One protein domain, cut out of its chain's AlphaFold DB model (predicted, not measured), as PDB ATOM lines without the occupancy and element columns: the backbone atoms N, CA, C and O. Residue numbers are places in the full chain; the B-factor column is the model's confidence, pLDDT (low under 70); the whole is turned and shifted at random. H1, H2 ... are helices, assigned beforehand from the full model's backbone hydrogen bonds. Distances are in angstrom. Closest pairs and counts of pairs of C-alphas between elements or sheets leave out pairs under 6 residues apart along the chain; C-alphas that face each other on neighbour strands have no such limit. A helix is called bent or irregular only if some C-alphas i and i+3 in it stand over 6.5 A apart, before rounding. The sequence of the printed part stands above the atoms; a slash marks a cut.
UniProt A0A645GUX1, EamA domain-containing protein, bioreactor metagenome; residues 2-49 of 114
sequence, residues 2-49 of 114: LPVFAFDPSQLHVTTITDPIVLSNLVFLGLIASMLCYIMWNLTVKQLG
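This is residues 2 to 49 of the 114 residues of the protein "EamA domain-containing protein" of bioreactor metagenome (UniProt A0A645GUX1). The model is an open, flat hook: one long, straight helix, H3, makes the long arm, and a thin short arm of residues 2 to 18 runs off from its first end, with the small helix H1 at the free tip and the small helix H2 near the corner. No helix packs firmly on another. The printed part has 48 residues with three named helices, in the order H1, H2, H3, and no named strand; the class is all helix. It is extended, with a radius of gyration of the C-alphas of 17.1 A, and spans 49 by 27 by 6 A.

H1, residues 2 to 7, touches no helix and is apart from H2, residues 14 to 18. H2 is close to but not clearly touching H3, residues 20 to 48; their closest C-alphas, those of Ile 17 and Leu 23, are 6.2 A apart. The centres of H2 and H3 are 23.5 A apart. H1 and H3 are apart. In H2 every O i to N i+4 pair is within hydrogen-bond range; in H3 23 of 25 are, and in H1 0 of 2, beside 2 of 3 O i to N i+3 pairs.

H1 begins at C-alpha 2, at (-23.372, 21.300, 4.627). H2 begins at C-alpha 14, at (-28.141, 13.060, -8.292). H3 measures 40.3 A from C-alpha 20 to C-alpha 48, at (-28.197, 57.642, -8.627). It is neither bent nor irregular, but only just: C-alphas 30 and 33 are 6.3 A apart.

The two C-alphas farthest apart, those of Ser 10 and Gln 47, are 49.4 A apart. The printed part has no cut. The link from H1 to H2 is short, and that from H2 to H3 is tight. The mean pLDDT of the printed part is 78.8, and residues 2 to 17 are under 70.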
ATOM      1  N   LEU A   2     -24.061  22.565   4.289       59.09
ATOM      2  CA  LEU A   2     -23.372  21.300   4.627       59.09
ATOM      3  C   LEU A   2     -23.959  20.456   5.790       59.09
ATOM      4  O   LEU A   2     -23.938  19.237   5.662       59.09
ATOM      5  N   PRO A   3     -24.517  21.026   6.882       64.81
ATOM      6  CA  PRO A   3     -24.995  20.212   8.007       64.81
ATOM      7  C   PRO A   3     -26.209  19.338   7.679       64.81
ATOM      8  O   PRO A   3     -26.342  18.268   8.247       64.81
ATOM      9  N   VAL A   4     -27.077  19.758   6.754       63.72
ATOM     10  CA  VAL A   4     -28.317  19.031   6.417       63.72
ATOM     11  C   VAL A   4     -28.021  17.729   5.665       63.72
ATOM     12  O   VAL A   4     -28.643  16.707   5.930       63.72
ATOM     13  N   PHE A   5     -27.000  17.727   4.803       58.91
ATOM     14  CA  PHE A   5     -26.587  16.538   4.049       58.91
ATOM     15  C   PHE A   5     -25.951  15.445   4.918       58.91
ATOM     16  O   PHE A   5     -25.910  14.289   4.507       58.91
ATOM     17  N   ALA A   6     -25.454  15.799   6.108       63.81
ATOM     18  CA  ALA A   6     -24.873  14.840   7.045       63.81
ATOM     19  C   ALA A   6     -25.937  14.036   7.815       63.81
ATOM     20  O   ALA A   6     -25.626  12.950   8.298       63.81
ATOM     21  N   PHE A   7     -27.169  14.551   7.924       63.66
ATOM     22  CA  PHE A   7     -28.255  13.908   8.674       63.66
ATOM     23  C   PHE A   7     -29.257  13.152   7.783       63.66
ATOM     24  O   PHE A   7     -29.864  12.208   8.274       63.66
ATOM     25  N   ASP A   8     -29.361  13.478   6.486       58.16
ATOM     26  CA  ASP A   8     -30.186  12.742   5.506       58.16
ATOM     27  C   ASP A   8     -29.439  12.512   4.167       58.16
ATOM     28  O   ASP A   8     -29.617  13.255   3.195       58.16
ATOM     29  N   PRO A   9     -28.594  11.468   4.062       59.81
ATOM     30  CA  PRO A   9     -27.872  11.148   2.826       59.81
ATOM     31  C   PRO A   9     -28.759  10.566   1.701       59.81
ATOM     32  O   PRO A   9     -28.277  10.351   0.592       59.81
ATOM     33  N   SER A  10     -30.053  10.330   1.949       55.59
ATOM     34  CA  SER A  10     -31.016   9.731   1.006       55.59
ATOM     35  C   SER A  10     -31.740  10.740   0.095       55.59
ATOM     36  O   SER A  10     -32.453  10.329  -0.822       55.59
ATOM     37  N   GLN A  11     -31.553  12.053   0.295       57.06
ATOM     38  CA  GLN A  11     -32.178  13.098  -0.536       57.06
ATOM     39  C   GLN A  11     -31.304  13.601  -1.692       57.06
ATOM     40  O   GLN A  11     -31.791  14.325  -2.561       57.06
ATOM     41  N   LEU A  12     -30.033  13.193  -1.764       56.91
ATOM     42  CA  LEU A  12     -29.168  13.470  -2.913       56.91
ATOM     43  C   LEU A  12     -29.509  12.524  -4.075       56.91
ATOM     44  O   LEU A  12     -28.710  11.684  -4.481       56.91
ATOM     45  N   HIS A  13     -30.710  12.676  -4.635       60.41
ATOM     46  CA  HIS A  13     -31.044  12.113  -5.938       60.41
ATOM     47  C   HIS A  13     -30.271  12.896  -7.005       60.41
ATOM     48  O   HIS A  13     -30.754  13.870  -7.578       60.41
ATOM     49  N   VAL A  14     -29.028  12.479  -7.264       63.78
ATOM     50  CA  VAL A  14     -28.141  13.060  -8.292       63.78
ATOM     51  C   VAL A  14     -28.816  13.072  -9.677       63.78
ATOM     52  O   VAL A  14     -28.517  13.921 -10.518       63.78
ATOM     53  N   THR A  15     -29.796  12.188  -9.876       61.56
ATOM     54  CA  THR A  15     -30.678  12.112 -11.044       61.56
ATOM     55  C   THR A  15     -31.484  13.394 -11.287       61.56
ATOM     56  O   THR A  15     -31.615  13.810 -12.429       61.56
ATOM     57  N   THR A  16     -31.950  14.089 -10.244       67.69
ATOM     58  CA  THR A  16     -32.759  15.317 -10.384       67.69
ATOM     59  C   THR A  16     -31.941  16.509 -10.890       67.69
ATOM     60  O   THR A  16     -32.474  17.424 -11.508       67.69
ATOM     61  N   ILE A  17     -30.625  16.513 -10.657       66.25
ATOM     62  CA  ILE A  17     -29.723  17.569 -11.151       66.25
ATOM     63  C   ILE A  17     -29.350  17.320 -12.619       66.25
ATOM     64  O   ILE A  17     -29.063  18.260 -13.359       66.25
ATOM     65  N   THR A  18     -29.359  16.054 -13.049       73.44
ATOM     66  CA  THR A  18     -29.088  15.663 -14.441       73.44
ATOM     67  C   THR A  18     -30.306  15.811 -15.348       73.44
ATOM     68  O   THR A  18     -30.149  15.754 -16.569       73.44
ATOM     69  N   ASP A  19     -31.490  16.064 -14.785       82.25
ATOM     70  CA  ASP A  19     -32.672  16.386 -15.570       82.25
ATOM     71  C   ASP A  19     -32.441  17.676 -16.376       82.25
ATOM     72  O   ASP A  19     -32.198  18.745 -15.800       82.25
ATOM     73  N   PRO A  20     -32.557  17.628 -17.716       82.88
ATOM     74  CA  PRO A  20     -32.227  18.761 -18.580       82.88
ATOM     75  C   PRO A  20     -33.097  19.995 -18.299       82.88
ATOM     76  O   PRO A  20     -32.648  21.125 -18.488       82.88
ATOM     77  N   ILE A  21     -34.317  19.793 -17.795       87.38
ATOM     78  CA  ILE A  21     -35.237  20.867 -17.398       87.38
ATOM     79  C   ILE A  21     -34.735  21.579 -16.136       87.38
ATOM     80  O   ILE A  21     -34.676  22.808 -16.100       87.38
ATOM     81  N   VAL A  22     -34.340  20.824 -15.106       85.81
ATOM     82  CA  VAL A  22     -33.834  21.385 -13.845       85.81
ATOM     83  C   VAL A  22     -32.518  22.111 -14.094       85.81
ATOM     84  O   VAL A  22     -32.352  23.245 -13.645       85.81
ATOM     85  N   LEU A  23     -31.622  21.508 -14.879       87.25
ATOM     86  CA  LEU A  23     -30.354  22.118 -15.260       87.25
ATOM     87  C   LEU A  23     -30.564  23.422 -16.043       87.25
ATOM     88  O   LEU A  23     -29.916  24.423 -15.746       87.25
ATOM     89  N   SER A  24     -31.501  23.443 -16.998       87.44
ATOM     90  CA  SER A  24     -31.838  24.653 -17.755       87.44
ATOM     91  C   SER A  24     -32.388  25.761 -16.852       87.44
ATOM     92  O   SER A  24     -31.916  26.894 -16.935       87.44
ATOM     93  N   ASN A  25     -33.298  25.439 -15.926       90.06
ATOM     94  CA  ASN A  25     -33.830  26.401 -14.956       90.06
ATOM     95  C   ASN A  25     -32.731  26.956 -14.038       90.06
ATOM     96  O   ASN A  25     -32.693  28.157 -13.770       90.06
ATOM     97  N   LEU A  26     -31.811  26.099 -13.585       89.00
ATOM     98  CA  LEU A  26     -30.696  26.496 -12.725       89.00
ATOM     99  C   LEU A  26     -29.722  27.423 -13.461       89.00
ATOM    100  O   LEU A  26     -29.287  28.430 -12.908       89.00
ATOM    101  N   VAL A  27     -29.410  27.110 -14.722       88.94
ATOM    102  CA  VAL A  27     -28.568  27.948 -15.587       88.94
ATOM    103  C   VAL A  27     -29.266  29.271 -15.907       88.94
ATOM    104  O   VAL A  27     -28.621  30.317 -15.882       88.94
ATOM    105  N   PHE A  28     -30.578  29.258 -16.150       91.50
ATOM    106  CA  PHE A  28     -31.364  30.465 -16.389       91.50
ATOM    107  C   PHE A  28     -31.372  31.393 -15.164       91.50
ATOM    108  O   PHE A  28     -31.024  32.569 -15.290       91.50
ATOM    109  N   LEU A  29     -31.689  30.884 -13.967       89.50
ATOM    110  CA  LEU A  29     -31.620  31.681 -12.736       89.50
ATOM    111  C   LEU A  29     -30.185  32.133 -12.437       89.50
ATOM    112  O   LEU A  29     -29.941  33.292 -12.105       89.50
ATOM    113  N   GLY A  30     -29.225  31.220 -12.554       88.44
ATOM    114  CA  GLY A  30     -27.836  31.472 -12.201       88.44
ATOM    115  C   GLY A  30     -27.183  32.507 -13.107       88.44
ATOM    116  O   GLY A  30     -26.623  33.479 -12.607       88.44
ATOM    117  N   LEU A  31     -27.267  32.331 -14.427       91.56
ATOM    118  CA  LEU A  31     -26.613  33.212 -15.393       91.56
ATOM    119  C   LEU A  31     -27.507  34.374 -15.804       91.56
ATOM    120  O   LEU A  31     -27.123  35.523 -15.614       91.56
ATOM    121  N   ILE A  32     -28.684  34.099 -16.367       91.50
ATOM    122  CA  ILE A  32     -29.501  35.138 -17.007       91.50
ATOM    123  C   ILE A  32     -30.090  36.072 -15.950       91.50
ATOM    124  O   ILE A  32     -29.908  37.287 -16.051       91.50
ATOM    125  N   ALA A  33     -30.733  35.530 -14.911       91.62
ATOM    126  CA  ALA A  33     -31.345  36.370 -13.882       91.62
ATOM    127  C   ALA A  33     -30.289  37.155 -13.083       91.62
ATOM    128  O   ALA A  33     -30.445  38.363 -12.892       91.62
ATOM    129  N   SER A  34     -29.176  36.524 -12.687       92.12
ATOM    130  CA  SER A  34     -28.094  37.232 -11.984       92.12
ATOM    131  C   SER A  34     -27.420  38.288 -12.856       92.12
ATOM    132  O   SER A  34     -27.188  39.398 -12.383       92.12
ATOM    133  N   MET A  35     -27.116  37.987 -14.125       92.50
ATOM    134  CA  MET A  35     -26.499  38.954 -15.038       92.50
ATOM    135  C   MET A  35     -27.406  40.170 -15.229       92.50
ATOM    136  O   MET A  35     -26.937  41.302 -15.115       92.50
ATOM    137  N   LEU A  36     -28.706  39.951 -15.447       91.75
ATOM    138  CA  LEU A  36     -29.676  41.035 -15.579       91.75
ATOM    139  C   LEU A  36     -29.766  41.868 -14.291       91.75
ATOM    140  O   LEU A  36     -29.736  43.097 -14.351       91.75
ATOM    141  N   CYS A  37     -29.792  41.208 -13.128       89.31
ATOM    142  CA  CYS A  37     -29.789  41.865 -11.823       89.31
ATOM    143  C   CYS A  37     -28.541  42.742 -11.632       89.31
ATOM    144  O   CYS A  37     -28.652  43.917 -11.280       89.31
ATOM    145  N   TYR A  38     -27.353  42.223 -11.958       89.25
ATOM    146  CA  TYR A  38     -26.107  42.982 -11.878       89.25
ATOM    147  C   TYR A  38     -26.059  44.153 -12.856       89.25
ATOM    148  O   TYR A  38     -25.560  45.221 -12.495       89.25
ATOM    149  N   ILE A  39     -26.567  43.997 -14.080       92.62
ATOM    150  CA  ILE A  39     -26.648  45.101 -15.044       92.62
ATOM    151  C   ILE A  39     -27.560  46.199 -14.495       92.62
ATOM    152  O   ILE A  39     -27.167  47.364 -14.468       92.62
ATOM    153  N   MET A  40     -28.745  45.834 -14.006       90.62
ATOM    154  CA  MET A  40     -29.715  46.788 -13.470       90.62
ATOM    155  C   MET A  40     -29.174  47.507 -12.227       90.62
ATOM    156  O   MET A  40     -29.293  48.730 -12.117       90.62
ATOM    157  N   TRP A  41     -28.480  46.781 -11.348       86.88
ATOM    158  CA  TRP A  41     -27.743  47.353 -10.223       86.88
ATOM    159  C   TRP A  41     -26.692  48.368 -10.686       86.88
ATOM    160  O   TRP A  41     -26.698  49.514 -10.239       86.88
ATOM    161  N   ASN A  42     -25.822  47.989 -11.628       87.81
ATOM    162  CA  ASN A  42     -24.767  48.871 -12.133       87.81
ATOM    163  C   ASN A  42     -25.326  50.123 -12.824       87.81
ATOM    164  O   ASN A  42     -24.789  51.216 -12.642       87.81
ATOM    165  N   LEU A  43     -26.419  49.994 -13.580       89.19
ATOM    166  CA  LEU A  43     -27.111  51.131 -14.188       89.19
ATOM    167  C   LEU A  43     -27.669  52.082 -13.125       89.19
ATOM    168  O   LEU A  43     -27.467  53.292 -13.221       89.19
ATOM    169  N   THR A  44     -28.303  51.535 -12.087       87.12
ATOM    170  CA  THR A  44     -28.862  52.308 -10.968       87.12
ATOM    171  C   THR A  44     -27.755  53.048 -10.215       87.12
ATOM    172  O   THR A  44     -27.846  54.260 -10.023       87.12
ATOM    173  N   VAL A  45     -26.650  52.363  -9.897       87.44
ATOM    174  CA  VAL A  45     -25.467  52.972  -9.269       87.44
ATOM    175  C   VAL A  45     -24.882  54.087 -10.135       87.44
ATOM    176  O   VAL A  45     -24.507  55.131  -9.601       87.44
ATOM    177  N   LYS A  46     -24.824  53.908 -11.461       84.69
ATOM    178  CA  LYS A  46     -24.306  54.925 -12.387       84.69
ATOM    179  C   LYS A  46     -25.193  56.176 -12.443       84.69
ATOM    180  O   LYS A  46     -24.661  57.269 -12.603       84.69
ATOM    181  N   GLN A  47     -26.514  56.028 -12.317       83.62
ATOM    182  CA  GLN A  47     -27.464  57.145 -12.388       83.62
ATOM    183  C   GLN A  47     -27.658  57.863 -11.043       83.62
ATOM    184  O   GLN A  47     -27.653  59.090 -10.995       83.62
ATOM    185  N   LEU A  48     -27.826  57.113  -9.949       77.75
ATOM    186  CA  LEU A  48     -28.197  57.642  -8.627       77.75
ATOM    187  C   LEU A  48     -27.005  57.776  -7.666       77.75
ATOM    188  O   LEU A  48     -27.101  58.444  -6.633       77.75
ATOM    189  N   GLY A  49     -25.876  57.145  -7.990       78.81
ATOM    190  CA  GLY A  49     -24.731  57.007  -7.098       78.81
ATOM    191  C   GLY A  49     -24.902  55.867  -6.088       78.81
ATOM    192  O   GLY A  49     -26.013  55.454  -5.741       78.81
TER     193      GLY A  49